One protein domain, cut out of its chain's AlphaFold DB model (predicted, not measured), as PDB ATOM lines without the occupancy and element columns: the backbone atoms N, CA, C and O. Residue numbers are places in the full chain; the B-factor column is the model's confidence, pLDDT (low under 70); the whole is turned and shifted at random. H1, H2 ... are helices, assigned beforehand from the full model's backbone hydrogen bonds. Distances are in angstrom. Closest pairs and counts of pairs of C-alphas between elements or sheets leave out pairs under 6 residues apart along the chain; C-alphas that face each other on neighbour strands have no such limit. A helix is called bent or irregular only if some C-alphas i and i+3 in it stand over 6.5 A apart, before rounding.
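Overview. This is residues 454 to 643 of the 688 residues of an uncharacterized protein of Strongyloides venezuelensis (UniProt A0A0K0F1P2). The longest helix, H5, runs through the core with two long helices, H1 and H6, packed along it, each running the opposite way to it. H3 crosses H1 and H5 obliquely, and H2 crosses over H3 on the side away from H5; the short helix H7 packs crosswise on residues 454 to 459 of H1, while H8 packs on residues 593 to 600 of H6 and H9 on residues 585 to 586 of H5, at the end of the body where H5 ends and H6 begins. The printed part has 190 residues, with nine named helices in the order H1 to H9 and no named strand, and its class is all helix. It is compact, with a radius of gyration of the C-alphas of 16.6 A, and spans 50 by 38 by 28 A.

Arrangement. H5, residues 565 to 586, is the hub, touching four helices. H6, residues 593 to 613, touches it and forms a helical hairpin with it, at a shallow tilt of 31 degrees, closest at the C-alphas of Asn 577 and Phe 606, 5.6 A apart. H1, residues 454 to 473, touches H5 at a shallow tilt of 12 degrees, opposite ways, closest at the C-alphas of Cys 467 and Ser 571, 5.4 A. H3, residues 537 to 550, joins H1 and H5 in a bundle, a group of helices side by side. With residues 456 to 464 alone, H1 touches H3 at a steep tilt of 41 degrees, closest at the C-alphas of Leu 456 and Gly 537, 4.4 A. H2, residues 489 to 502, touches H3 about perpendicular, at 76 degrees, closest at the C-alphas of Ile 496 and Ser 546, 5.3 A. H4, residues 554 to 559, is close to H2 but not clearly touching, with the C-alphas of Val 492 and Leu 559 7.6 A apart. H7, residues 622 to 627, touches H1 about perpendicular, at 79 degrees, closest at the C-alphas of Asp 454 and Lys 623, 5.0 A. H8, residues 630 to 637, touches H6, closest at the C-alphas of Glu 600 and Pro 631, 5.6 A. H9, residues 640 to 643, touches H5, closest at the C-alphas of Met 586 and Trp 641, 5.5 A. H2 and H5 are apart. In H2 to H8 every O i to N i+4 pair is within hydrogen-bond range, in H1 13 of 16; H9 is too short for such a pair.

Along the chain. H5 is 31.3 A long, from C-alpha 565 at (-23.306, 29.234, -40.924) to C-alpha 586. H6 is 30.0 A, H1 27.0 A, H2 19.9 A and H3 19.8 A. H1 begins at C-alpha 454 at (-8.635, 3.713, -38.594) and is irregular, with C-alphas 457 and 460 7.0 A apart. H9 ends at C-alpha 643 at (-12.111, -8.714, -38.468).

Size, cuts and confidence. The two C-alphas farthest apart, of Glu 483 and Met 636, are 51.0 A apart. The printed part has no cut. The links H1 to H2, 15 residues, and H2 to H3, 34 residues, are long. The mean pLDDT of the printed part is 89.5, and residues 482 to 486 and 526 to 530 are under 70.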
ATOM      1  N   ASP A 454      -8.457   2.770 -37.483       93.69
ATOM      2  CA  ASP A 454      -8.635   3.713 -38.594       93.69
ATOM      3  C   ASP A 454      -9.714   4.757 -38.303       93.69
ATOM      4  O   ASP A 454      -9.465   5.956 -38.451       93.69
ATOM      5  N   LEU A 455     -10.903   4.320 -37.876       94.38
ATOM      6  CA  LEU A 455     -12.053   5.201 -37.681       94.38
ATOM      7  C   LEU A 455     -12.099   5.747 -36.254       94.38
ATOM      8  O   LEU A 455     -11.991   6.957 -36.062       94.38
ATOM      9  N   LEU A 456     -12.254   4.867 -35.260       92.44
ATOM     10  CA  LEU A 456     -12.611   5.260 -33.893       92.44
ATOM     11  C   LEU A 456     -11.442   5.896 -33.128       92.44
ATOM     12  O   LEU A 456     -11.664   6.822 -32.354       92.44
ATOM     13  N   GLU A 457     -10.206   5.462 -33.389       89.88
ATOM     14  CA  GLU A 457      -8.974   6.060 -32.837       89.88
ATOM     15  C   GLU A 457      -8.165   6.858 -33.881       89.88
ATOM     16  O   GLU A 457      -6.954   7.067 -33.748       89.88
ATOM     17  N   GLY A 458      -8.800   7.261 -34.981       92.25
ATOM     18  CA  GLY A 458      -8.131   7.921 -36.098       92.25
ATOM     19  C   GLY A 458      -8.949   9.053 -36.690       92.25
ATOM     20  O   GLY A 458      -8.831  10.199 -36.264       92.25
ATOM     21  N   ILE A 459      -9.749   8.729 -37.701       94.88
ATOM     22  CA  ILE A 459     -10.448   9.708 -38.536       94.88
ATOM     23  C   ILE A 459     -11.572  10.416 -37.764       94.88
ATOM     24  O   ILE A 459     -11.717  11.630 -37.888       94.88
ATOM     25  N   LEU A 460     -12.351   9.702 -36.943       95.81
ATOM     26  CA  LEU A 460     -13.444  10.307 -36.176       95.81
ATOM     27  C   LEU A 460     -12.940  11.312 -35.114       95.81
ATOM     28  O   LEU A 460     -13.457  12.429 -35.109       95.81
ATOM     29  N   PRO A 461     -11.934  11.003 -34.266       94.38
ATOM     30  CA  PRO A 461     -11.352  11.978 -33.338       94.38
ATOM     31  C   PRO A 461     -10.833  13.251 -34.018       94.38
ATOM     32  O   PRO A 461     -11.095  14.350 -33.532       94.38
ATOM     33  N   ASP A 462     -10.146  13.097 -35.155       92.44
ATOM     34  CA  ASP A 462      -9.609  14.189 -35.980       92.44
ATOM     35  C   ASP A 462     -10.738  15.076 -36.536       92.44
ATOM     36  O   ASP A 462     -10.668  16.305 -36.465       92.44
ATOM     37  N   CYS A 463     -11.839  14.466 -36.996       94.75
ATOM     38  CA  CYS A 463     -13.039  15.191 -37.420       94.75
ATOM     39  C   CYS A 463     -13.705  15.942 -36.256       94.75
ATOM     40  O   CYS A 463     -14.055  17.108 -36.424       94.75
ATOM     41  N   ILE A 464     -13.870  15.315 -35.082       95.31
ATOM     42  CA  ILE A 464     -14.488  15.957 -33.907       95.31
ATOM     43  C   ILE A 464     -13.641  17.156 -33.456       95.31
ATOM     44  O   ILE A 464     -14.183  18.245 -33.274       95.31
ATOM     45  N   TYR A 465     -12.321  16.985 -33.320       93.19
ATOM     46  CA  TYR A 465     -11.414  18.070 -32.932       93.19
ATOM     47  C   TYR A 465     -11.468  19.233 -33.928       93.19
ATOM     48  O   TYR A 465     -11.681  20.377 -33.525       93.19
ATOM     49  N   SER A 466     -11.364  18.933 -35.224       91.81
ATOM     50  CA  SER A 466     -11.366  19.944 -36.286       91.81
ATOM     51  C   SER A 466     -12.705  20.678 -36.399       91.81
ATOM     52  O   SER A 466     -12.707  21.892 -36.588       91.81
ATOM     53  N   CYS A 467     -13.842  19.992 -36.217       93.25
ATOM     54  CA  CYS A 467     -15.156  20.644 -36.135       93.25
ATOM     55  C   CYS A 467     -15.190  21.657 -34.986       93.25
ATOM     56  O   CYS A 467     -15.501  22.827 -35.205       93.25
ATOM     57  N   CYS A 468     -14.824  21.241 -33.768       92.12
ATOM     58  CA  CYS A 468     -14.842  22.128 -32.606       92.12
ATOM     59  C   CYS A 468     -13.851  23.301 -32.746       92.12
ATOM     60  O   CYS A 468     -14.159  24.425 -32.343       92.12
ATOM     61  N   GLN A 469     -12.686  23.068 -33.358       89.56
ATOM     62  CA  GLN A 469     -11.681  24.096 -33.629       89.56
ATOM     63  C   GLN A 469     -12.159  25.122 -34.663       89.56
ATOM     64  O   GLN A 469     -12.099  26.323 -34.386       89.56
ATOM     65  N   LYS A 470     -12.680  24.675 -35.817       90.06
ATOM     66  CA  LYS A 470     -13.179  25.572 -36.872       90.06
ATOM     67  C   LYS A 470     -14.377  26.383 -36.366       90.06
ATOM     68  O   LYS A 470     -14.362  27.606 -36.452       90.06
ATOM     69  N   LEU A 471     -15.343  25.734 -35.704       91.00
ATOM     70  CA  LEU A 471     -16.485  26.407 -35.066       91.00
ATOM     71  C   LEU A 471     -16.053  27.523 -34.099       91.00
ATOM     72  O   LEU A 471     -16.605  28.618 -34.169       91.00
ATOM     73  N   SER A 472     -15.042  27.280 -33.258       88.94
ATOM     74  CA  SER A 472     -14.575  28.261 -32.265       88.94
ATOM     75  C   SER A 472     -13.828  29.449 -32.879       88.94
ATOM     76  O   SER A 472     -14.057  30.591 -32.488       88.94
ATOM     77  N   PHE A 473     -12.906  29.199 -33.814       87.44
ATOM     78  CA  PHE A 473     -11.852  30.175 -34.132       87.44
ATOM     79  C   PHE A 473     -11.756  30.595 -35.599       87.44
ATOM     80  O   PHE A 473     -11.145  31.630 -35.865       87.44
ATOM     81  N   PHE A 474     -12.338  29.843 -36.539       88.25
ATOM     82  CA  PHE A 474     -12.007  29.983 -37.959       88.25
ATOM     83  C   PHE A 474     -13.228  30.106 -38.883       88.25
ATOM     84  O   PHE A 474     -14.258  29.467 -38.662       88.25
ATOM     85  N   ASP A 475     -13.114  30.931 -39.922       88.06
ATOM     86  CA  ASP A 475     -14.076  30.975 -41.031       88.06
ATOM     87  C   ASP A 475     -13.941  29.738 -41.944       88.06
ATOM     88  O   ASP A 475     -13.130  28.836 -41.696       88.06
ATOM     89  N   ASP A 476     -14.720  29.671 -43.028       88.94
ATOM     90  CA  ASP A 476     -14.633  28.549 -43.969       88.94
ATOM     91  C   ASP A 476     -13.257  28.425 -44.665       88.94
ATOM     92  O   ASP A 476     -12.829  27.318 -44.990       88.94
ATOM     93  N   ASN A 477     -12.512  29.527 -44.797       87.94
ATOM     94  CA  ASN A 477     -11.182  29.582 -45.413       87.94
ATOM     95  C   ASN A 477     -10.025  29.330 -44.424       87.94
ATOM     96  O   ASN A 477      -8.861  29.483 -44.796       87.94
ATOM     97  N   TRP A 478     -10.323  28.957 -43.173       87.56
ATOM     98  CA  TRP A 478      -9.355  28.833 -42.074       87.56
ATOM     99  C   TRP A 478      -8.635  30.135 -41.680       87.56
ATOM    100  O   TRP A 478      -7.564  30.107 -41.070       87.56
ATOM    101  N   THR A 479      -9.240  31.291 -41.958       87.56
ATOM    102  CA  THR A 479      -8.807  32.578 -41.403       87.56
ATOM    103  C   THR A 479      -9.397  32.776 -40.006       87.56
ATOM    104  O   THR A 479     -10.490  32.295 -39.701       87.56
ATOM    105  N   ILE A 480      -8.648  33.429 -39.111       86.12
ATOM    106  CA  ILE A 480      -9.101  33.676 -37.734       86.12
ATOM    107  C   ILE A 480     -10.264  34.670 -37.772       86.12
ATOM    108  O   ILE A 480     -10.118  35.763 -38.321       86.12
ATOM    109  N   LYS A 481     -11.394  34.312 -37.152       79.50
ATOM    110  CA  LYS A 481     -12.570  35.189 -37.061       79.50
ATOM    111  C   LYS A 481     -12.209  36.501 -36.353       79.50
ATOM    112  O   LYS A 481     -11.580  36.486 -35.294       79.50
ATOM    113  N   SER A 482     -12.626  37.631 -36.926       65.19
ATOM    114  CA  SER A 482     -12.394  38.974 -36.365       65.19
ATOM    115  C   SER A 482     -13.141  39.203 -35.049       65.19
ATOM    116  O   SER A 482     -12.651  39.909 -34.173       65.19
ATOM    117  N   GLU A 483     -14.307  38.577 -34.909       61.75
ATOM    118  CA  GLU A 483     -15.062  38.478 -33.667       61.75
ATOM    119  C   GLU A 483     -14.901  37.056 -33.123       61.75
ATOM    120  O   GLU A 483     -15.039  36.075 -33.860       61.75
ATOM    121  N   ILE A 484     -14.574  36.924 -31.833       56.88
ATOM    122  CA  ILE A 484     -14.451  35.607 -31.202       56.88
ATOM    123  C   ILE A 484     -15.846  34.988 -31.171       56.88
ATOM    124  O   ILE A 484     -16.713  35.452 -30.439       56.88
ATOM    125  N   SER A 485     -16.047  33.926 -31.951       55.84
ATOM    126  CA  SER A 485     -17.281  33.141 -31.935       55.84
ATOM    127  C   SER A 485     -17.386  32.439 -30.581       55.84
ATOM    128  O   SER A 485     -16.774  31.395 -30.348       55.84
ATOM    129  N   THR A 486     -18.123  33.054 -29.656       65.88
ATOM    130  CA  THR A 486     -18.340  32.568 -28.290       65.88
ATOM    131  C   THR A 486     -19.359  31.435 -28.268       65.88
ATOM    132  O   THR A 486     -20.421  31.540 -27.663       65.88
ATOM    133  N   VAL A 487     -19.014  30.320 -28.916       82.94
ATOM    134  CA  VAL A 487     -19.675  29.036 -28.675       82.94
ATOM    135  C   VAL A 487     -19.561  28.733 -27.181       82.94
ATOM    136  O   VAL A 487     -18.449  28.578 -26.664       82.94
ATOM    137  N   ASP A 488     -20.697  28.640 -26.486       88.88
ATOM    138  CA  ASP A 488     -20.720  28.259 -25.074       88.88
ATOM    139  C   ASP A 488     -20.415  26.763 -24.931       88.88
ATOM    140  O   ASP A 488     -21.290  25.895 -24.895       88.88
ATOM    141  N   TRP A 489     -19.122  26.459 -24.862       91.31
ATOM    142  CA  TRP A 489     -18.633  25.097 -24.706       91.31
ATOM    143  C   TRP A 489     -19.037  24.450 -23.375       91.31
ATOM    144  O   TRP A 489     -19.105  23.223 -23.326       91.31
ATOM    145  N   LEU A 490     -19.342  25.220 -22.322       91.56
ATOM    146  CA  LEU A 490     -19.817  24.664 -21.047       91.56
ATOM    147  C   LEU A 490     -21.257  24.160 -21.185       91.56
ATOM    148  O   LEU A 490     -21.585  23.060 -20.732       91.56
ATOM    149  N   GLU A 491     -22.103  24.926 -21.869       92.56
ATOM    150  CA  GLU A 491     -23.478  24.521 -22.151       92.56
ATOM    151  C   GLU A 491     -23.539  23.377 -23.179       92.56
ATOM    152  O   GLU A 491     -24.283  22.409 -22.994       92.56
ATOM    153  N   VAL A 492     -22.661  23.386 -24.189       93.31
ATOM    154  CA  VAL A 492     -22.464  22.245 -25.102       93.31
ATOM    155  C   VAL A 492     -22.046  20.979 -24.335       93.31
ATOM    156  O   VAL A 492     -22.602  19.908 -24.581       93.31
ATOM    157  N   GLU A 493     -21.129  21.067 -23.364       94.25
ATOM    158  CA  GLU A 493     -20.758  19.937 -22.492       94.25
ATOM    159  C   GLU A 493     -21.945  19.443 -21.653       94.25
ATOM    160  O   GLU A 493     -22.162  18.231 -21.531       94.25
ATOM    161  N   ARG A 494     -22.758  20.362 -21.110       93.62
ATOM    162  CA  ARG A 494     -23.976  20.035 -20.356       93.62
ATOM    163  C   ARG A 494     -24.984  19.270 -21.214       93.62
ATOM    164  O   ARG A 494     -25.463  18.220 -20.774       93.62
ATOM    165  N   LEU A 495     -25.270  19.735 -22.430       93.44
ATOM    166  CA  LEU A 495     -26.207  19.071 -23.339       93.44
ATOM    167  C   LEU A 495     -25.662  17.748 -23.886       93.44
ATOM    168  O   LEU A 495     -26.399  16.763 -23.900       93.44
ATOM    169  N   ILE A 496     -24.375  17.661 -24.239       94.25
ATOM    170  CA  ILE A 496     -23.735  16.397 -24.654       94.25
ATOM    171  C   ILE A 496     -23.895  15.321 -23.576       94.25
ATOM    172  O   ILE A 496     -24.246  14.183 -23.892       94.25
ATOM    173  N   ARG A 497     -23.712  15.676 -22.297       92.94
ATOM    174  CA  ARG A 497     -23.950  14.768 -21.163       92.94
ATOM    175  C   ARG A 497     -25.410  14.312 -21.069       92.94
ATOM    176  O   ARG A 497     -25.658  13.132 -20.828       92.94
ATOM    177  N   ILE A 498     -26.374  15.211 -21.276       91.69
ATOM    178  CA  ILE A 498     -27.812  14.882 -21.255       91.69
ATOM    179  C   ILE A 498     -28.171  13.938 -22.413       91.69
ATOM    180  O   ILE A 498     -28.759  12.883 -22.177       91.69
ATOM    181  N   ILE A 499     -27.745  14.264 -23.636       92.75
ATOM    182  CA  ILE A 499     -27.982  13.464 -24.846       92.75
ATOM    183  C   ILE A 499     -27.329  12.079 -24.720       92.75
ATOM    184  O   ILE A 499     -27.962  11.067 -25.021       92.75
ATOM    185  N   ASN A 500     -26.083  11.996 -24.237       93.25
ATOM    186  CA  ASN A 500     -25.405  10.716 -24.005       93.25
ATOM    187  C   ASN A 500     -26.136   9.854 -22.962       93.25
ATOM    188  O   ASN A 500     -26.280   8.654 -23.165       93.25
ATOM    189  N   ARG A 501     -26.657  10.457 -21.885       89.00
ATOM    190  CA  ARG A 501     -27.422   9.741 -20.850       89.00
ATOM    191  C   ARG A 501     -28.749   9.170 -21.368       89.00
ATOM    192  O   ARG A 501     -29.227   8.175 -20.828       89.00
ATOM    193  N   GLN A 502     -29.347   9.796 -22.380       87.88
ATOM    194  CA  GLN A 502     -30.546   9.293 -23.058       87.88
ATOM    195  C   GLN A 502     -30.214   8.189 -24.080       87.88
ATOM    196  O   GLN A 502     -31.033   7.299 -24.320       87.88
ATOM    197  N   ASP A 503     -29.008   8.204 -24.655       83.00
ATOM    198  CA  ASP A 503     -28.547   7.220 -25.634       83.00
ATOM    199  C   ASP A 503     -28.044   5.923 -24.978       83.00
ATOM    200  O   ASP A 503     -26.843   5.678 -24.845       83.00
ATOM    201  N   LYS A 504     -28.988   5.044 -24.619       75.62
ATOM    202  CA  LYS A 504     -28.710   3.705 -24.062       75.62
ATOM    203  C   LYS A 504     -27.827   2.809 -24.952       75.62
ATOM    204  O   LYS A 504     -27.323   1.806 -24.466       75.62
ATOM    205  N   LYS A 505     -27.637   3.144 -26.237       70.75
ATOM    206  CA  LYS A 505     -26.822   2.389 -27.213       70.75
ATOM    207  C   LYS A 505     -25.376   2.914 -27.309       70.75
ATOM    208  O   LYS A 505     -24.683   2.653 -28.299       70.75
ATOM    209  N   SER A 506     -24.927   3.700 -26.328       75.62
ATOM    210  CA  SER A 506     -23.665   4.445 -26.344       75.62
ATOM    211  C   SER A 506     -22.846   4.200 -25.075       75.62
ATOM    212  O   SER A 506     -23.404   4.029 -23.993       75.62
ATOM    213  N   GLN A 507     -21.515   4.250 -25.183       83.88
ATOM    214  CA  GLN A 507     -20.640   4.313 -24.014       83.88
ATOM    215  C   GLN A 507     -20.997   5.557 -23.184       83.88
ATOM    216  O   GLN A 507     -21.138   6.666 -23.705       83.88
ATOM    217  N   ASN A 508     -21.143   5.379 -21.872       85.94
ATOM    218  CA  ASN A 508     -21.406   6.488 -20.963       85.94
ATOM    219  C   ASN A 508     -20.133   7.337 -20.806       85.94
ATOM    220  O   ASN A 508     -19.096   6.805 -20.403       85.94
ATOM    221  N   ILE A 509     -20.224   8.637 -21.114       88.19
ATOM    222  CA  ILE A 509     -19.105   9.600 -21.049       88.19
ATOM    223  C   ILE A 509     -19.282  10.671 -19.954       88.19
ATOM    224  O   ILE A 509     -18.474  11.597 -19.866       88.19
ATOM    225  N   LEU A 510     -20.296  10.547 -19.083       84.69
ATOM    226  CA  LEU A 510     -20.640  11.533 -18.039       84.69
ATOM    227  C   LEU A 510     -19.479  11.866 -17.088       84.69
ATOM    228  O   LEU A 510     -19.354  12.998 -16.632       84.69
ATOM    229  N   THR A 511     -18.638  10.884 -16.762       82.56
ATOM    230  CA  THR A 511     -17.495  11.039 -15.842       82.56
ATOM    231  C   THR A 511     -16.234  11.585 -16.522       82.56
ATOM    232  O   THR A 511     -15.274  11.965 -15.832       82.56
ATOM    233  N   VAL A 512     -16.244  11.626 -17.859       86.38
ATOM    234  CA  VAL A 512     -15.101  11.916 -18.733       86.38
ATOM    235  C   VAL A 512     -15.210  13.324 -19.324       86.38
ATOM    236  O   VAL A 512     -14.256  14.097 -19.231       86.38
ATOM    237  N   ILE A 513     -16.389  13.697 -19.837       88.00
ATOM    238  CA  ILE A 513     -16.698  15.053 -20.319       88.00
ATOM    239  C   ILE A 513     -17.078  15.941 -19.125       88.00
ATOM    240  O   ILE A 513     -18.245  16.067 -18.750       88.00
ATOM    241  N   ARG A 514     -16.066  16.526 -18.484       87.19
ATOM    242  CA  ARG A 514     -16.204  17.452 -17.343       87.19
ATOM    243  C   ARG A 514     -16.176  18.907 -17.803       87.19
ATOM    244  O   ARG A 514     -15.779  19.176 -18.925       87.19
ATOM    245  N   ASP A 515     -16.520  19.828 -16.914       86.88
ATOM    246  CA  ASP A 515     -16.621  21.247 -17.261       86.88
ATOM    247  C   ASP A 515     -15.266  21.859 -17.681       86.88
ATOM    248  O   ASP A 515     -14.240  21.766 -16.983       86.88
ATOM    249  N   GLY A 516     -15.269  22.474 -18.862       86.81
ATOM    250  CA  GLY A 516     -14.104  22.994 -19.569       86.81
ATOM    251  C   GLY A 516     -13.280  21.920 -20.290       86.81
ATOM    252  O   GLY A 516     -12.097  22.145 -20.542       86.81
ATOM    253  N   PHE A 517     -13.844  20.748 -20.592       90.69
ATOM    254  CA  PHE A 517     -13.178  19.678 -21.346       90.69
ATOM    255  C   PHE A 517     -12.693  20.147 -22.725       90.69
ATOM    256  O   PHE A 517     -11.538  19.898 -23.084       90.69
ATOM    257  N   PHE A 518     -13.548  20.852 -23.470       90.06
ATOM    258  CA  PHE A 518     -13.215  21.412 -24.777       90.06
ATOM    259  C   PHE A 518     -12.280  22.614 -24.648       90.06
ATOM    260  O   PHE A 518     -11.201  22.622 -25.240       90.06
ATOM    261  N   VAL A 519     -12.651  23.597 -23.823       85.62
ATOM    262  CA  VAL A 519     -11.934  24.880 -23.679       85.62
ATOM    263  C   VAL A 519     -10.464  24.687 -23.283       85.62
ATOM    264  O   VAL A 519      -9.597  25.425 -23.736       85.62
ATOM    265  N   ARG A 520     -10.142  23.651 -22.495       84.19
ATOM    266  CA  ARG A 520      -8.756  23.323 -22.100       84.19
ATOM    267  C   ARG A 520      -7.900  22.698 -23.215       84.19
ATOM    268  O   ARG A 520      -6.728  22.418 -22.964       84.19
ATOM    269  N   ARG A 521      -8.467  22.368 -24.382       83.69
ATOM    270  CA  ARG A 521      -7.810  21.548 -25.426       83.69
ATOM    271  C   ARG A 521      -7.972  22.050 -26.856       83.69
ATOM    272  O   ARG A 521      -7.092  21.780 -27.675       83.69
ATOM    273  N   ILE A 522      -9.068  22.730 -27.183       86.25
ATOM    274  CA  ILE A 522      -9.201  23.389 -28.483       86.25
ATOM    275  C   ILE A 522      -8.250  24.588 -28.481       86.25
ATOM    276  O   ILE A 522      -8.306  25.430 -27.589       86.25
ATOM    277  N   SER A 523      -7.369  24.657 -29.475       81.50
ATOM    278  CA  SER A 523      -6.362  25.709 -29.597       81.50
ATOM    279  C   SER A 523      -6.539  26.463 -30.911       81.50
ATOM    280  O   SER A 523      -6.739  25.843 -31.956       81.50
ATOM    281  N   LYS A 524      -6.420  27.793 -30.875       81.44
ATOM    282  CA  LYS A 524      -6.239  28.611 -32.087       81.44
ATOM    283  C   LYS A 524      -4.831  28.436 -32.671       81.44
ATOM    284  O   LYS A 524      -4.624  28.541 -33.875       81.44
ATOM    285  N   ASP A 525      -3.864  28.134 -31.808       70.94
ATOM    286  CA  ASP A 525      -2.469  27.946 -32.170       70.94
ATOM    287  C   ASP A 525      -2.269  26.485 -32.617       70.94
ATOM    288  O   ASP A 525      -2.622  25.563 -31.873       70.94
ATOM    289  N   ASN A 526      -1.649  26.281 -33.789       65.88
ATOM    290  CA  ASN A 526      -1.409  25.000 -34.493       65.88
ATOM    291  C   ASN A 526      -2.526  24.475 -35.432       65.88
ATOM    292  O   ASN A 526      -2.906  23.310 -35.350       65.88
ATOM    293  N   LEU A 527      -2.941  25.285 -36.415       66.75
ATOM    294  CA  LEU A 527      -3.776  24.886 -37.572       66.75
ATOM    295  C   LEU A 527      -3.395  23.544 -38.236       66.75
ATOM    296  O   LEU A 527      -4.261  22.757 -38.590       66.75
ATOM    297  N   GLN A 528      -2.097  23.266 -38.412       59.56
ATOM    298  CA  GLN A 528      -1.617  22.057 -39.105       59.56
ATOM    299  C   GLN A 528      -1.600  20.787 -38.236       59.56
ATOM    300  O   GLN A 528      -1.226  19.709 -38.714       59.56
ATOM    301  N   ARG A 529      -1.913  20.883 -36.939       61.09
ATOM    302  CA  ARG A 529      -1.773  19.756 -36.015       61.09
ATOM    303  C   ARG A 529      -3.084  18.986 -35.907       61.09
ATOM    304  O   ARG A 529      -3.969  19.372 -35.153       61.09
ATOM    305  N   LYS A 530      -3.133  17.832 -36.576       69.31
ATOM    306  CA  LYS A 530      -4.093  16.765 -36.261       69.31
ATOM    307  C   LYS A 530      -3.946  16.393 -34.787       69.31
ATOM    308  O   LYS A 530      -2.887  15.913 -34.375       69.31
ATOM    309  N   ASP A 531      -4.979  16.665 -34.003       78.31
ATOM    310  CA  ASP A 531      -5.039  16.387 -32.571       78.31
ATOM    311  C   ASP A 531      -6.387  15.740 -32.223       78.31
ATOM    312  O   ASP A 531      -7.273  15.593 -33.064       78.31
ATOM    313  N   SER A 532      -6.524  15.282 -30.985       85.12
ATOM    314  CA  SER A 532      -7.680  14.513 -30.542       85.12
ATOM    315  C   SER A 532      -7.959  14.726 -29.061       85.12
ATOM    316  O   SER A 532      -7.059  14.933 -28.239       85.12
ATOM    317  N   PHE A 533      -9.229  14.611 -28.689       89.94
ATOM    318  CA  PHE A 533      -9.611  14.521 -27.287       89.94
ATOM    319  C   PHE A 533      -9.078  13.214 -26.662       89.94
ATOM    320  O   PHE A 533      -8.925  12.224 -27.374       89.94
ATOM    321  N   PRO A 534      -8.769  13.183 -25.349       88.38
ATOM    322  CA  PRO A 534      -8.061  12.083 -24.682       88.38
ATOM    323  C   PRO A 534      -9.010  10.920 -24.343       88.38
ATOM    324  O   PRO A 534      -9.115  10.509 -23.190       88.38
ATOM    325  N   LEU A 535      -9.753  10.458 -25.341       90.44
ATOM    326  CA  LEU A 535     -10.850   9.507 -25.225       90.44
ATOM    327  C   LEU A 535     -10.505   8.237 -26.005       90.44
ATOM    328  O   LEU A 535      -9.933   8.319 -27.096       90.44
ATOM    329  N   SER A 536     -10.887   7.080 -25.469       88.75
ATOM    330  CA  SER A 536     -10.838   5.800 -26.184       88.75
ATOM    331  C   SER A 536     -11.824   5.776 -27.357       88.75
ATOM    332  O   SER A 536     -12.809   6.516 -27.359       88.75
ATOM    333  N   GLY A 537     -11.613   4.903 -28.348       88.00
ATOM    334  CA  GLY A 537     -12.451   4.885 -29.555       88.00
ATOM    335  C   GLY A 537     -13.970   4.751 -29.318       88.00
ATOM    336  O   GLY A 537     -14.761   5.320 -30.072       88.00
ATOM    337  N   SER A 538     -14.413   4.071 -28.253       87.75
ATOM    338  CA  SER A 538     -15.841   4.007 -27.891       87.75
ATOM    339  C   SER A 538     -16.366   5.322 -27.303       87.75
ATOM    340  O   SER A 538     -17.471   5.744 -27.635       87.75
ATOM    341  N   GLU A 539     -15.569   6.007 -26.482       91.94
ATOM    342  CA  GLU A 539     -15.892   7.329 -25.935       91.94
ATOM    343  C   GLU A 539     -15.893   8.408 -27.035       91.94
ATOM    344  O   GLU A 539     -16.755   9.284 -27.022       91.94
ATOM    345  N   GLN A 540     -14.997   8.308 -28.028       93.81
ATOM    346  CA  GLN A 540     -14.991   9.160 -29.230       93.81
ATOM    347  C   GLN A 540     -16.262   8.957 -30.066       93.81
ATOM    348  O   GLN A 540     -16.885   9.927 -30.495       93.81
ATOM    349  N   LEU A 541     -16.692   7.702 -30.261       93.12
ATOM    350  CA  LEU A 541     -17.941   7.383 -30.958       93.12
ATOM    351  C   LEU A 541     -19.162   7.957 -30.229       93.12
ATOM    352  O   LEU A 541     -20.038   8.547 -30.863       93.12
ATOM    353  N   SER A 542     -19.206   7.831 -28.903       93.69
ATOM    354  CA  SER A 542     -20.259   8.429 -28.081       93.69
ATOM    355  C   SER A 542     -20.259   9.953 -28.134       93.69
ATOM    356  O   SER A 542     -21.324  10.542 -28.315       93.69
ATOM    357  N   LEU A 543     -19.087  10.587 -28.047       95.38
ATOM    358  CA  LEU A 543     -18.950  12.036 -28.164       95.38
ATOM    359  C   LEU A 543     -19.424  12.534 -29.534       95.38
ATOM    360  O   LEU A 543     -20.258  13.433 -29.597       95.38
ATOM    361  N   GLY A 544     -18.947  11.916 -30.620       95.19
ATOM    362  CA  GLY A 544     -19.342  12.264 -31.984       95.19
ATOM    363  C   GLY A 544     -20.849  12.139 -32.197       95.19
ATOM    364  O   GLY A 544     -21.471  13.062 -32.718       95.19
ATOM    365  N   ARG A 545     -21.469  11.047 -31.724       93.81
ATOM    366  CA  ARG A 545     -22.930  10.859 -31.778       93.81
ATOM    367  C   ARG A 545     -23.690  11.939 -31.009       93.81
ATOM    368  O   ARG A 545     -24.660  12.473 -31.538       93.81
ATOM    369  N   SER A 546     -23.283  12.258 -29.780       95.06
ATOM    370  CA  SER A 546     -23.963  13.278 -28.970       95.06
ATOM    371  C   SER A 546     -23.792  14.686 -29.540       95.06
ATOM    372  O   SER A 546     -24.764  15.436 -29.572       95.06
ATOM    373  N   LEU A 547     -22.606  15.022 -30.059       95.50
ATOM    374  CA  LEU A 547     -22.340  16.297 -30.728       95.50
ATOM    375  C   LEU A 547     -23.131  16.429 -32.040       95.50
ATOM    376  O   LEU A 547     -23.740  17.464 -32.286       95.50
ATOM    377  N   TRP A 548     -23.204  15.369 -32.853       96.00
ATOM    378  CA  TRP A 548     -24.014  15.370 -34.074       96.00
ATOM    379  C   TRP A 548     -25.514  15.474 -33.782       96.00
ATOM    380  O   TRP A 548     -26.212  16.230 -34.452       96.00
ATOM    381  N   LYS A 549     -26.018  14.769 -32.760       94.69
ATOM    382  CA  LYS A 549     -27.407  14.921 -32.296       94.69
ATOM    383  C   LYS A 549     -27.690  16.359 -31.858       94.69
ATOM    384  O   LYS A 549     -28.711  16.904 -32.257       94.69
ATOM    385  N   LEU A 550     -26.766  16.990 -31.126       95.25
ATOM    386  CA  LEU A 550     -26.878  18.398 -30.745       95.25
ATOM    387  C   LEU A 550     -26.911  19.320 -31.976       95.25
ATOM    388  O   LEU A 550     -27.802  20.149 -32.072       95.25
ATOM    389  N   PHE A 551     -26.042  19.130 -32.977       94.38
ATOM    390  CA  PHE A 551     -26.076  19.901 -34.237       94.38
ATOM    391  C   PHE A 551     -27.389  19.773 -35.045       94.38
ATOM    392  O   PHE A 551     -27.577  20.501 -36.023       94.38
ATOM    393  N   ASN A 552     -28.274  18.840 -34.687       93.88
ATOM    394  CA  ASN A 552     -29.588  18.656 -35.304       93.88
ATOM    395  C   ASN A 552     -30.757  18.956 -34.343       93.88
ATOM    396  O   ASN A 552     -31.903  18.784 -34.747       93.88
ATOM    397  N   SER A 553     -30.505  19.401 -33.104       93.50
ATOM    398  CA  SER A 553     -31.558  19.801 -32.162       93.50
ATOM    399  C   SER A 553     -31.813  21.312 -32.201       93.50
ATOM    400  O   SER A 553     -30.944  22.098 -32.590       93.50
ATOM    401  N   SER A 554     -33.003  21.732 -31.770       90.75
ATOM    402  CA  SER A 554     -33.384  23.146 -31.644       90.75
ATOM    403  C   SER A 554     -32.446  23.928 -30.721       90.75
ATOM    404  O   SER A 554     -32.059  25.050 -31.040       90.75
ATOM    405  N   GLU A 555     -32.018  23.322 -29.613       88.44
ATOM    406  CA  GLU A 555     -31.074  23.918 -28.663       88.44
ATOM    407  C   GLU A 555     -29.684  24.086 -29.288       88.44
ATOM    408  O   GLU A 555     -29.023  25.100 -29.075       88.44
ATOM    409  N   GLY A 556     -29.237  23.126 -30.105       87.56
ATOM    410  CA  GLY A 556     -27.973  23.249 -30.824       87.56
ATOM    411  C   GLY A 556     -27.998  24.351 -31.879       87.56
ATOM    412  O   GLY A 556     -27.046  25.121 -31.966       87.56
ATOM    413  N   LEU A 557     -29.091  24.490 -32.637       88.19
ATOM    414  CA  LEU A 557     -29.245  25.601 -33.587       88.19
ATOM    415  C   LEU A 557     -29.153  26.970 -32.890       88.19
ATOM    416  O   LEU A 557     -28.557  27.894 -33.440       88.19
ATOM    417  N   GLN A 558     -29.670  27.088 -31.663       89.38
ATOM    418  CA  GLN A 558     -29.523  28.295 -30.843       89.38
ATOM    419  C   GLN A 558     -28.082  28.483 -30.338       89.38
ATOM    420  O   GLN A 558     -27.524  29.568 -30.490       89.38
ATOM    421  N   LEU A 559     -27.440  27.438 -29.801       88.88
ATOM    422  CA  LEU A 559     -26.067  27.508 -29.271       88.88
ATOM    423  C   LEU A 559     -25.004  27.822 -30.327       88.88
ATOM    424  O   LEU A 559     -24.029  28.513 -30.040       88.88
ATOM    425  N   PHE A 560     -25.187  27.327 -31.549       89.69
ATOM    426  CA  PHE A 560     -24.280  27.573 -32.669       89.69
ATOM    427  C   PHE A 560     -24.753  28.722 -33.578       89.69
ATOM    428  O   PHE A 560     -24.180  28.922 -34.646       89.69
ATOM    429  N   SER A 561     -25.740  29.524 -33.156       84.94
ATOM    430  CA  SER A 561     -26.238  30.687 -33.916       84.94
ATOM    431  C   SER A 561     -25.175  31.768 -34.165       84.94
ATOM    432  O   SER A 561     -25.207  32.434 -35.195       84.94
ATOM    433  N   GLN A 562     -24.202  31.908 -33.256       81.00
ATOM    434  CA  GLN A 562     -23.034  32.794 -33.391       81.00
ATOM    435  C   GLN A 562     -21.843  32.135 -34.117       81.00
ATOM    436  O   GLN A 562     -20.756  32.718 -34.197       81.00
ATOM    437  N   ALA A 563     -21.992  30.900 -34.603       84.62
ATOM    438  CA  ALA A 563     -21.003  30.275 -35.468       84.62
ATOM    439  C   ALA A 563     -21.216  30.711 -36.924       84.62
ATOM    440  O   ALA A 563     -22.314  31.070 -37.340       84.62
ATOM    441  N   ASP A 564     -20.153  30.633 -37.724       87.81
ATOM    442  CA  ASP A 564     -20.266  30.810 -39.170       87.81
ATOM    443  C   ASP A 564     -21.200  29.720 -39.727       87.81
ATOM    444  O   ASP A 564     -20.993  28.524 -39.489       87.81
ATOM    445  N   THR A 565     -22.247  30.132 -40.445       89.25
ATOM    446  CA  THR A 565     -23.306  29.234 -40.924       89.25
ATOM    447  C   THR A 565     -22.777  28.181 -41.901       89.25
ATOM    448  O   THR A 565     -23.225  27.033 -41.872       89.25
ATOM    449  N   VAL A 566     -21.794  28.529 -42.740       91.69
ATOM    450  CA  VAL A 566     -21.163  27.598 -43.686       91.69
ATOM    451  C   VAL A 566     -20.321  26.582 -42.919       91.69
ATOM    452  O   VAL A 566     -20.477  25.376 -43.127       91.69
ATOM    453  N   VAL A 567     -19.503  27.041 -41.966       92.31
ATOM    454  CA  VAL A 567     -18.697  26.178 -41.086       92.31
ATOM    455  C   VAL A 567     -19.586  25.234 -40.276       92.31
ATOM    456  O   VAL A 567     -19.271  24.046 -40.182       92.31
ATOM    457  N   PHE A 568     -20.712  25.706 -39.736       93.31
ATOM    458  CA  PHE A 568     -21.665  24.873 -38.998       93.31
ATOM    459  C   PHE A 568     -22.306  23.801 -39.890       93.31
ATOM    460  O   PHE A 568     -22.270  22.614 -39.552       93.31
ATOM    461  N   ILE A 569     -22.810  24.177 -41.071       93.75
ATOM    462  CA  ILE A 569     -23.406  23.227 -42.022       93.75
ATOM    463  C   ILE A 569     -22.376  22.190 -42.491       93.75
ATOM    464  O   ILE A 569     -22.696  20.998 -42.530       93.75
ATOM    465  N   LYS A 570     -21.141  22.601 -42.820       95.62
ATOM    466  CA  LYS A 570     -20.076  21.662 -43.207       95.62
ATOM    467  C   LYS A 570     -19.669  20.756 -42.040       95.62
ATOM    468  O   LYS A 570     -19.564  19.554 -42.253       95.62
ATOM    469  N   SER A 571     -19.542  21.277 -40.816       95.75
ATOM    470  CA  SER A 571     -19.238  20.481 -39.609       95.75
ATOM    471  C   SER A 571     -20.308  19.414 -39.346       95.75
ATOM    472  O   SER A 571     -19.992  18.244 -39.121       95.75
ATOM    473  N   ARG A 572     -21.591  19.791 -39.452       95.75
ATOM    474  CA  ARG A 572     -22.738  18.881 -39.299       95.75
ATOM    475  C   ARG A 572     -22.741  17.770 -40.352       95.75
ATOM    476  O   ARG A 572     -22.971  16.610 -40.006       95.75
ATOM    477  N   LYS A 573     -22.460  18.108 -41.617       96.88
ATOM    478  CA  LYS A 573     -22.344  17.138 -42.721       96.88
ATOM    479  C   LYS A 573     -21.119  16.230 -42.563       96.88
ATOM    480  O   LYS A 573     -21.251  15.021 -42.701       96.88
ATOM    481  N   LEU A 574     -19.953  16.784 -42.221       97.19
ATOM    482  CA  LEU A 574     -18.706  16.031 -42.060       97.19
ATOM    483  C   LEU A 574     -18.844  14.978 -40.959       97.19
ATOM    484  O   LEU A 574     -18.556  13.804 -41.191       97.19
ATOM    485  N   LEU A 575     -19.346  15.394 -39.791       96.88
ATOM    486  CA  LEU A 575     -19.571  14.506 -38.655       96.88
ATOM    487  C   LEU A 575     -20.667  13.466 -38.951       96.88
ATOM    488  O   LEU A 575     -20.513  12.304 -38.586       96.88
ATOM    489  N   GLY A 576     -21.729  13.846 -39.671       96.88
ATOM    490  CA  GLY A 576     -22.765  12.912 -40.126       96.88
ATOM    491  C   GLY A 576     -22.217  11.819 -41.049       96.88
ATOM    492  O   GLY A 576     -22.434  10.637 -40.789       96.88
ATOM    493  N   ASN A 577     -21.444  12.197 -42.070       97.12
ATOM    494  CA  ASN A 577     -20.890  11.256 -43.046       97.12
ATOM    495  C   ASN A 577     -19.928  10.245 -42.390       97.12
ATOM    496  O   ASN A 577     -20.046   9.044 -42.631       97.12
ATOM    497  N   ILE A 578     -19.010  10.688 -41.515       97.44
ATOM    498  CA  ILE A 578     -18.095   9.756 -40.826       97.44
ATOM    499  C   ILE A 578     -18.829   8.852 -39.825       97.44
ATOM    500  O   ILE A 578     -18.474   7.682 -39.686       97.44
ATOM    501  N   LEU A 579     -19.879   9.342 -39.155       95.75
ATOM    502  CA  LEU A 579     -20.708   8.511 -38.277       95.75
ATOM    503  C   LEU A 579     -21.521   7.468 -39.059       95.75
ATOM    504  O   LEU A 579     -21.654   6.344 -38.575       95.75
ATOM    505  N   ASN A 580     -22.002   7.807 -40.260       95.69
ATOM    506  CA  ASN A 580     -22.667   6.870 -41.169       95.69
ATOM    507  C   ASN A 580     -21.703   5.750 -41.605       95.69
ATOM    508  O   ASN A 580     -21.990   4.570 -41.422       95.69
ATOM    509  N   ILE A 581     -20.496   6.111 -42.056       96.75
ATOM    510  CA  ILE A 581     -19.423   5.158 -42.400       96.75
ATOM    511  C   ILE A 581     -19.095   4.240 -41.208       96.75
ATOM    512  O   ILE A 581     -19.085   3.016 -41.346       96.75
ATOM    513  N   CYS A 582     -18.905   4.809 -40.011       94.88
ATOM    514  CA  CYS A 582     -18.710   4.039 -38.779       94.88
ATOM    515  C   CYS A 582     -19.870   3.070 -38.504       94.88
ATOM    516  O   CYS A 582     -19.625   1.936 -38.097       94.88
ATOM    517  N   GLN A 583     -21.124   3.478 -38.726       90.12
ATOM    518  CA  GLN A 583     -22.287   2.608 -38.557       90.12
ATOM    519  C   GLN A 583     -22.288   1.446 -39.556       90.12
ATOM    520  O   GLN A 583     -22.424   0.295 -39.136       90.12
ATOM    521  N   MET A 584     -22.113   1.732 -40.850       92.88
ATOM    522  CA  MET A 584     -22.114   0.722 -41.916       92.88
ATOM    523  C   MET A 584     -21.040  -0.354 -41.709       92.88
ATOM    524  O   MET A 584     -21.250  -1.513 -42.055       92.88
ATOM    525  N   ILE A 585     -19.904   0.019 -41.119       91.69
ATOM    526  CA  ILE A 585     -18.767  -0.874 -40.871       91.69
ATOM    527  C   ILE A 585     -18.905  -1.628 -39.530       91.69
ATOM    528  O   ILE A 585     -18.484  -2.778 -39.424       91.69
ATOM    529  N   MET A 586     -19.504  -1.019 -38.500       87.50
ATOM    530  CA  MET A 586     -19.607  -1.613 -37.153       87.50
ATOM    531  C   MET A 586     -20.872  -2.455 -36.918       87.50
ATOM    532  O   MET A 586     -20.981  -3.101 -35.874       87.50
ATOM    533  N   VAL A 587     -21.839  -2.461 -37.839       86.81
ATOM    534  CA  VAL A 587     -23.067  -3.267 -37.711       86.81
ATOM    535  C   VAL A 587     -22.750  -4.773 -37.653       86.81
ATOM    536  O   VAL A 587     -21.962  -5.268 -38.455       86.81
ATOM    537  N   LYS A 588     -23.395  -5.533 -36.748       84.62
ATOM    538  CA  LYS A 588     -23.256  -7.006 -36.609       84.62
ATOM    539  C   LYS A 588     -23.950  -7.787 -37.762       84.62
ATOM    540  O   LYS A 588     -24.626  -8.788 -37.540       84.62
ATOM    541  N   LYS A 589     -23.812  -7.329 -39.012       87.25
ATOM    542  CA  LYS A 589     -24.436  -7.884 -40.234       87.25
ATOM    543  C   LYS A 589     -23.349  -8.241 -41.260       87.25
ATOM    544  O   LYS A 589     -22.263  -7.668 -41.237       87.25
ATOM    545  N   GLU A 590     -23.626  -9.187 -42.156       89.81
ATOM    546  CA  GLU A 590     -22.862  -9.342 -43.403       89.81
ATOM    547  C   GLU A 590     -23.347  -8.318 -44.443       89.81
ATOM    548  O   GLU A 590     -24.551  -8.101 -44.608       89.81
ATOM    549  N   MET A 591     -22.407  -7.690 -45.148       92.06
ATOM    550  CA  MET A 591     -22.664  -6.711 -46.198       92.06
ATOM    551  C   MET A 591     -22.976  -7.393 -47.537       92.06
ATOM    552  O   MET A 591     -22.160  -8.136 -48.092       92.06
ATOM    553  N   SER A 592     -24.151  -7.088 -48.081       94.62
ATOM    554  CA  SER A 592     -24.495  -7.335 -49.484       94.62
ATOM    555  C   SER A 592     -23.649  -6.468 -50.422       94.62
ATOM    556  O   SER A 592     -23.049  -5.485 -49.989       94.62
ATOM    557  N   ASP A 593     -23.622  -6.792 -51.717       96.06
ATOM    558  CA  ASP A 593     -22.937  -5.947 -52.709       96.06
ATOM    559  C   ASP A 593     -23.516  -4.520 -52.732       96.06
ATOM    560  O   ASP A 593     -22.757  -3.558 -52.712       96.06
ATOM    561  N   SER A 594     -24.839  -4.363 -52.594       96.81
ATOM    562  CA  SER A 594     -25.484  -3.049 -52.452       96.81
ATOM    563  C   SER A 594     -25.092  -2.285 -51.180       96.81
ATOM    564  O   SER A 594     -24.990  -1.062 -51.224       96.81
ATOM    565  N   ASP A 595     -24.841  -2.971 -50.054       96.00
ATOM    566  CA  ASP A 595     -24.324  -2.305 -48.845       96.00
ATOM    567  C   ASP A 595     -22.889  -1.784 -49.086       96.00
ATOM    568  O   ASP A 595     -22.498  -0.756 -48.535       96.00
ATOM    569  N   ILE A 596     -22.096  -2.490 -49.904       97.00
ATOM    570  CA  ILE A 596     -20.710  -2.126 -50.235       97.00
ATOM    571  C   ILE A 596     -20.660  -0.979 -51.248       97.00
ATOM    572  O   ILE A 596     -19.863  -0.059 -51.077       97.00
ATOM    573  N   ASP A 597     -21.508  -1.002 -52.271       96.88
ATOM    574  CA  ASP A 597     -21.568   0.071 -53.266       96.88
ATOM    575  C   ASP A 597     -22.092   1.377 -52.635       96.88
ATOM    576  O   ASP A 597     -21.596   2.461 -52.946       96.88
ATOM    577  N   LEU A 598     -23.014   1.288 -51.664       97.00
ATOM    578  CA  LEU A 598     -23.395   2.431 -50.829       97.00
ATOM    579  C   LEU A 598     -22.220   2.923 -49.966       97.00
ATOM    580  O   LEU A 598     -22.003   4.130 -49.875       97.00
ATOM    581  N   LEU A 599     -21.433   2.016 -49.372       97.12
ATOM    582  CA  LEU A 599     -20.248   2.386 -48.588       97.12
ATOM    583  C   LEU A 599     -19.205   3.116 -49.453       97.12
ATOM    584  O   LEU A 599     -18.616   4.092 -48.999       97.12
ATOM    585  N   GLU A 600     -19.006   2.682 -50.701       98.00
ATOM    586  CA  GLU A 600     -18.119   3.335 -51.673       98.00
ATOM    587  C   GLU A 600     -18.558   4.785 -51.953       98.00
ATOM    588  O   GLU A 600     -17.749   5.711 -51.872       98.00
ATOM    589  N   VAL A 601     -19.859   5.002 -52.174       97.06
ATOM    590  CA  VAL A 601     -20.451   6.335 -52.376       97.06
ATOM    591  C   VAL A 601     -20.320   7.227 -51.134       97.06
ATOM    592  O   VAL A 601     -19.989   8.408 -51.257       97.06
ATOM    593  N   GLU A 602     -20.575   6.696 -49.937       97.44
ATOM    594  CA  GLU A 602     -20.486   7.466 -48.690       97.44
ATOM    595  C   GLU A 602     -19.040   7.846 -48.342       97.44
ATOM    596  O   GLU A 602     -18.791   8.973 -47.909       97.44
ATOM    597  N   ILE A 603     -18.074   6.959 -48.604       98.25
ATOM    598  CA  ILE A 603     -16.646   7.253 -48.437       98.25
ATOM    599  C   ILE A 603     -16.190   8.345 -49.412       98.25
ATOM    600  O   ILE A 603     -15.547   9.296 -48.971       98.25
ATOM    601  N   ASP A 604     -16.552   8.279 -50.698       97.44
ATOM    602  CA  ASP A 604     -16.170   9.308 -51.680       97.44
ATOM    603  C   ASP A 604     -16.769  10.688 -51.331       97.44
ATOM    604  O   ASP A 604     -16.083  11.716 -51.434       97.44
ATOM    605  N   LYS A 605     -18.024  10.730 -50.849       96.38
ATOM    606  CA  LYS A 605     -18.661  11.953 -50.314       96.38
ATOM    607  C   LYS A 605     -17.922  12.489 -49.088       96.38
ATOM    608  O   LYS A 605     -17.641  13.686 -49.021       96.38
ATOM    609  N   PHE A 606     -17.630  11.626 -48.112       97.38
ATOM    610  CA  PHE A 606     -16.899  11.993 -46.899       97.38
ATOM    611  C   PHE A 606     -15.510  12.540 -47.227       97.38
ATOM    612  O   PHE A 606     -15.159  13.614 -46.752       97.38
ATOM    613  N   HIS A 607     -14.743  11.836 -48.057       95.56
ATOM    614  CA  HIS A 607     -13.368  12.192 -48.385       95.56
ATOM    615  C   HIS A 607     -13.311  13.532 -49.139       95.56
ATOM    616  O   HIS A 607     -12.504  14.395 -48.799       95.56
ATOM    617  N   SER A 608     -14.235  13.763 -50.081       94.19
ATOM    618  CA  SER A 608     -14.372  15.057 -50.767       94.19
ATOM    619  C   SER A 608     -14.686  16.200 -49.791       94.19
ATOM    620  O   SER A 608     -14.019  17.232 -49.818       94.19
ATOM    621  N   LEU A 609     -15.657  16.006 -48.889       95.50
ATOM    622  CA  LEU A 609     -16.036  17.008 -47.887       95.50
ATOM    623  C   LEU A 609     -14.944  17.238 -46.830       95.50
ATOM    624  O   LEU A 609     -14.787  18.353 -46.349       95.50
ATOM    625  N   TYR A 610     -14.178  16.209 -46.469       95.00
ATOM    626  CA  TYR A 610     -13.073  16.321 -45.522       95.00
ATOM    627  C   TYR A 610     -11.988  17.264 -46.058       95.00
ATOM    628  O   TYR A 610     -11.571  18.171 -45.343       95.00
ATOM    629  N   PHE A 611     -11.562  17.109 -47.317       92.50
ATOM    630  CA  PHE A 611     -10.538  17.989 -47.897       92.50
ATOM    631  C   PHE A 611     -11.048  19.395 -48.246       92.50
ATOM    632  O   PHE A 611     -10.253  20.324 -48.216       92.50
ATOM    633  N   ASP A 612     -12.348  19.572 -48.500       92.56
ATOM    634  CA  ASP A 612     -12.991  20.897 -48.580       92.56
ATOM    635  C   ASP A 612     -13.137  21.577 -47.201       92.56
ATOM    636  O   ASP A 612     -13.128  22.802 -47.089       92.56
ATOM    637  N   PHE A 613     -13.271  20.794 -46.126       93.06
ATOM    638  CA  PHE A 613     -13.427  21.332 -44.777       93.06
ATOM    639  C   PHE A 613     -12.102  21.713 -44.116       93.06
ATOM    640  O   PHE A 613     -12.085  22.676 -43.348       93.06
ATOM    641  N   MET A 614     -11.026  20.962 -44.360       90.88
ATOM    642  CA  MET A 614      -9.715  21.088 -43.702       90.88
ATOM    643  C   MET A 614      -8.808  22.149 -44.367       90.88
ATOM    644  O   MET A 614      -9.103  22.583 -45.477       90.88
ATOM    645  N   PRO A 615      -7.707  22.598 -43.726       87.75
ATOM    646  CA  PRO A 615      -6.774  23.547 -44.344       87.75
ATOM    647  C   PRO A 615      -6.180  23.026 -45.663       87.75
ATOM    648  O   PRO A 615      -5.902  21.834 -45.776       87.75
ATOM    649  N   ASN A 616      -5.907  23.908 -46.632       81.94
ATOM    650  CA  ASN A 616      -5.408  23.536 -47.972       81.94
ATOM    651  C   ASN A 616      -4.076  22.752 -47.979       81.94
ATOM    652  O   ASN A 616      -3.766  22.064 -48.948       81.94
ATOM    653  N   ASP A 617      -3.273  22.854 -46.918       80.88
ATOM    654  CA  ASP A 617      -2.009  22.133 -46.723       80.88
ATOM    655  C   ASP A 617      -2.169  20.805 -45.947       80.88
ATOM    656  O   ASP A 617      -1.181  20.128 -45.623       80.88
ATOM    657  N   SER A 618      -3.414  20.402 -45.671       84.88
ATOM    658  CA  SER A 618      -3.755  19.193 -44.925       84.88
ATOM    659  C   SER A 618      -3.319  17.924 -45.628       84.88
ATOM    660  O   SER A 618      -3.644  17.657 -46.783       84.88
ATOM    661  N   ARG A 619      -2.634  17.063 -44.876       86.75
ATOM    662  CA  ARG A 619      -2.089  15.816 -45.410       86.75
ATOM    663  C   ARG A 619      -3.058  14.653 -45.259       86.75
ATOM    664  O   ARG A 619      -3.576  14.392 -44.164       86.75
ATOM    665  N   CYS A 620      -3.223  13.898 -46.344       90.69
ATOM    666  CA  CYS A 620      -3.856  12.588 -46.289       90.69
ATOM    667  C   CYS A 620      -2.961  11.632 -45.484       90.69
ATOM    668  O   CYS A 620      -1.797  11.417 -45.818       90.69
ATOM    669  N   THR A 621      -3.477  11.119 -44.368       91.31
ATOM    670  CA  THR A 621      -2.766  10.158 -43.515       91.31
ATOM    671  C   THR A 621      -2.997   8.736 -44.013       91.31
ATOM    672  O   THR A 621      -3.966   8.476 -44.723       91.31
ATOM    673  N   LEU A 622      -2.158   7.783 -43.589       92.62
ATOM    674  CA  LEU A 622      -2.344   6.378 -43.978       92.62
ATOM    675  C   LEU A 622      -3.734   5.841 -43.592       92.62
ATOM    676  O   LEU A 622      -4.321   5.117 -44.386       92.62
ATOM    677  N   LYS A 623      -4.278   6.225 -42.426       93.44
ATOM    678  CA  LYS A 623      -5.636   5.842 -41.996       93.44
ATOM    679  C   LYS A 623      -6.701   6.369 -42.970       93.44
ATOM    680  O   LYS A 623      -7.536   5.605 -43.439       93.44
ATOM    681  N   LEU A 624      -6.627   7.657 -43.324       93.75
ATOM    682  CA  LEU A 624      -7.580   8.310 -44.230       93.75
ATOM    683  C   LEU A 624      -7.514   7.740 -45.654       93.75
ATOM    684  O   LEU A 624      -8.551   7.457 -46.243       93.75
ATOM    685  N   HIS A 625      -6.311   7.478 -46.168       95.12
ATOM    686  CA  HIS A 625      -6.132   6.778 -47.441       95.12
ATOM    687  C   HIS A 625      -6.621   5.320 -47.376       95.12
ATOM    688  O   HIS A 625      -7.261   4.842 -48.309       95.12
ATOM    689  N   SER A 626      -6.378   4.616 -46.263       95.25
ATOM    690  CA  SER A 626      -6.840   3.232 -46.077       95.25
ATOM    691  C   SER A 626      -8.362   3.123 -46.102       95.25
ATOM    692  O   SER A 626      -8.864   2.101 -46.560       95.25
ATOM    693  N   LEU A 627      -9.093   4.172 -45.699       96.69
ATOM    694  CA  LEU A 627     -10.554   4.219 -45.788       96.69
ATOM    695  C   LEU A 627     -11.059   4.016 -47.226       96.69
ATOM    696  O   LEU A 627     -11.994   3.250 -47.438       96.69
ATOM    697  N   LEU A 628     -10.387   4.598 -48.226       97.38
ATOM    698  CA  LEU A 628     -10.738   4.439 -49.645       97.38
ATOM    699  C   LEU A 628     -10.643   2.975 -50.137       97.38
ATOM    700  O   LEU A 628     -11.202   2.630 -51.177       97.38
ATOM    701  N   HIS A 629      -9.967   2.088 -49.400       97.44
ATOM    702  CA  HIS A 629      -9.890   0.654 -49.696       97.44
ATOM    703  C   HIS A 629     -10.993  -0.190 -49.032       97.44
ATOM    704  O   HIS A 629     -11.095  -1.388 -49.308       97.44
ATOM    705  N   TYR A 630     -11.857   0.386 -48.190       96.81
ATOM    706  CA  TYR A 630     -12.887  -0.389 -47.489       96.81
ATOM    707  C   TYR A 630     -13.893  -1.079 -48.425       96.81
ATOM    708  O   TYR A 630     -14.239  -2.220 -48.130       96.81
ATOM    709  N   PRO A 631     -14.307  -0.530 -49.581       96.69
ATOM    710  CA  PRO A 631     -15.152  -1.279 -50.516       96.69
ATOM    711  C   PRO A 631     -14.494  -2.575 -51.027       96.69
ATOM    712  O   PRO A 631     -15.146  -3.615 -51.133       96.69
ATOM    713  N   LEU A 632     -13.175  -2.561 -51.263       95.81
ATOM    714  CA  LEU A 632     -12.397  -3.755 -51.611       95.81
ATOM    715  C   LEU A 632     -12.340  -4.754 -50.441       95.81
ATOM    716  O   LEU A 632     -12.586  -5.945 -50.635       95.81
ATOM    717  N   PHE A 633     -12.092  -4.273 -49.219       95.25
ATOM    718  CA  PHE A 633     -12.099  -5.113 -48.014       95.25
ATOM    719  C   PHE A 633     -13.486  -5.727 -47.752       95.25
ATOM    720  O   PHE A 633     -13.585  -6.897 -47.391       95.25
ATOM    721  N   GLY A 634     -14.564  -4.974 -47.988       93.75
ATOM    722  CA  GLY A 634     -15.949  -5.425 -47.849       93.75
ATOM    723  C   GLY A 634     -16.285  -6.563 -48.811       93.75
ATOM    724  O   GLY A 634     -16.863  -7.566 -48.389       93.75
ATOM    725  N   ARG A 635     -15.836  -6.466 -50.073       93.31
ATOM    726  CA  ARG A 635     -16.006  -7.520 -51.096       93.31
ATOM    727  C   ARG A 635     -15.342  -8.842 -50.679       93.31
ATOM    728  O   ARG A 635     -15.919  -9.900 -50.936       93.31
ATOM    729  N   MET A 636     -14.193  -8.788 -49.994       90.81
ATOM    730  CA  MET A 636     -13.479  -9.972 -49.490       90.81
ATOM    731  C   MET A 636     -14.023 -10.509 -48.155       90.81
ATOM    732  O   MET A 636     -14.190 -11.720 -48.008       90.81
ATOM    733  N   TYR A 637     -14.271  -9.641 -47.169       91.44
ATOM    734  CA  TYR A 637     -14.549 -10.064 -45.792       91.44
ATOM    735  C   TYR A 637     -16.028 -10.155 -45.431       91.44
ATOM    736  O   TYR A 637     -16.368 -10.942 -44.549       91.44
ATOM    737  N   ARG A 638     -16.890  -9.353 -46.071       91.19
ATOM    738  CA  ARG A 638     -18.341  -9.208 -45.823       91.19
ATOM    739  C   ARG A 638     -18.757  -8.754 -44.416       91.19
ATOM    740  O   ARG A 638     -19.784  -8.100 -44.297       91.19
ATOM    741  N   ALA A 639     -17.988  -9.033 -43.368       90.12
ATOM    742  CA  ALA A 639     -18.304  -8.719 -41.975       90.12
ATOM    743  C   ALA A 639     -17.117  -8.036 -41.271       90.12
ATOM    744  O   ALA A 639     -16.268  -8.691 -40.665       90.12
ATOM    745  N   PHE A 640     -17.059  -6.703 -41.317       91.44
ATOM    746  CA  PHE A 640     -15.977  -5.921 -40.697       91.44
ATOM    747  C   PHE A 640     -15.869  -6.103 -39.176       91.44
ATOM    748  O   PHE A 640     -14.768  -6.230 -38.639       91.44
ATOM    749  N   TRP A 641     -17.001  -6.202 -38.478       88.31
ATOM    750  CA  TRP A 641     -17.056  -6.484 -37.039       88.31
ATOM    751  C   TRP A 641     -16.369  -7.809 -36.650       88.31
ATOM    752  O   TRP A 641     -15.822  -7.914 -35.549       88.31
ATOM    753  N   LEU A 642     -16.318  -8.804 -37.550       88.56
ATOM    754  CA  LEU A 642     -15.558 -10.036 -37.316       88.56
ATOM    755  C   LEU A 642     -14.047  -9.827 -37.413       88.56
ATOM    756  O   LEU A 642     -13.315 -10.510 -36.703       88.56
ATOM    757  N   ILE A 643     -13.555  -8.907 -38.239       89.94
ATOM    758  CA  ILE A 643     -12.111  -8.714 -38.468       89.94
ATOM    759  C   ILE A 643     -11.503  -7.537 -37.684       89.94
ATOM    760  O   ILE A 643     -10.291  -7.346 -37.734       89.94
TER     761      ILE A 643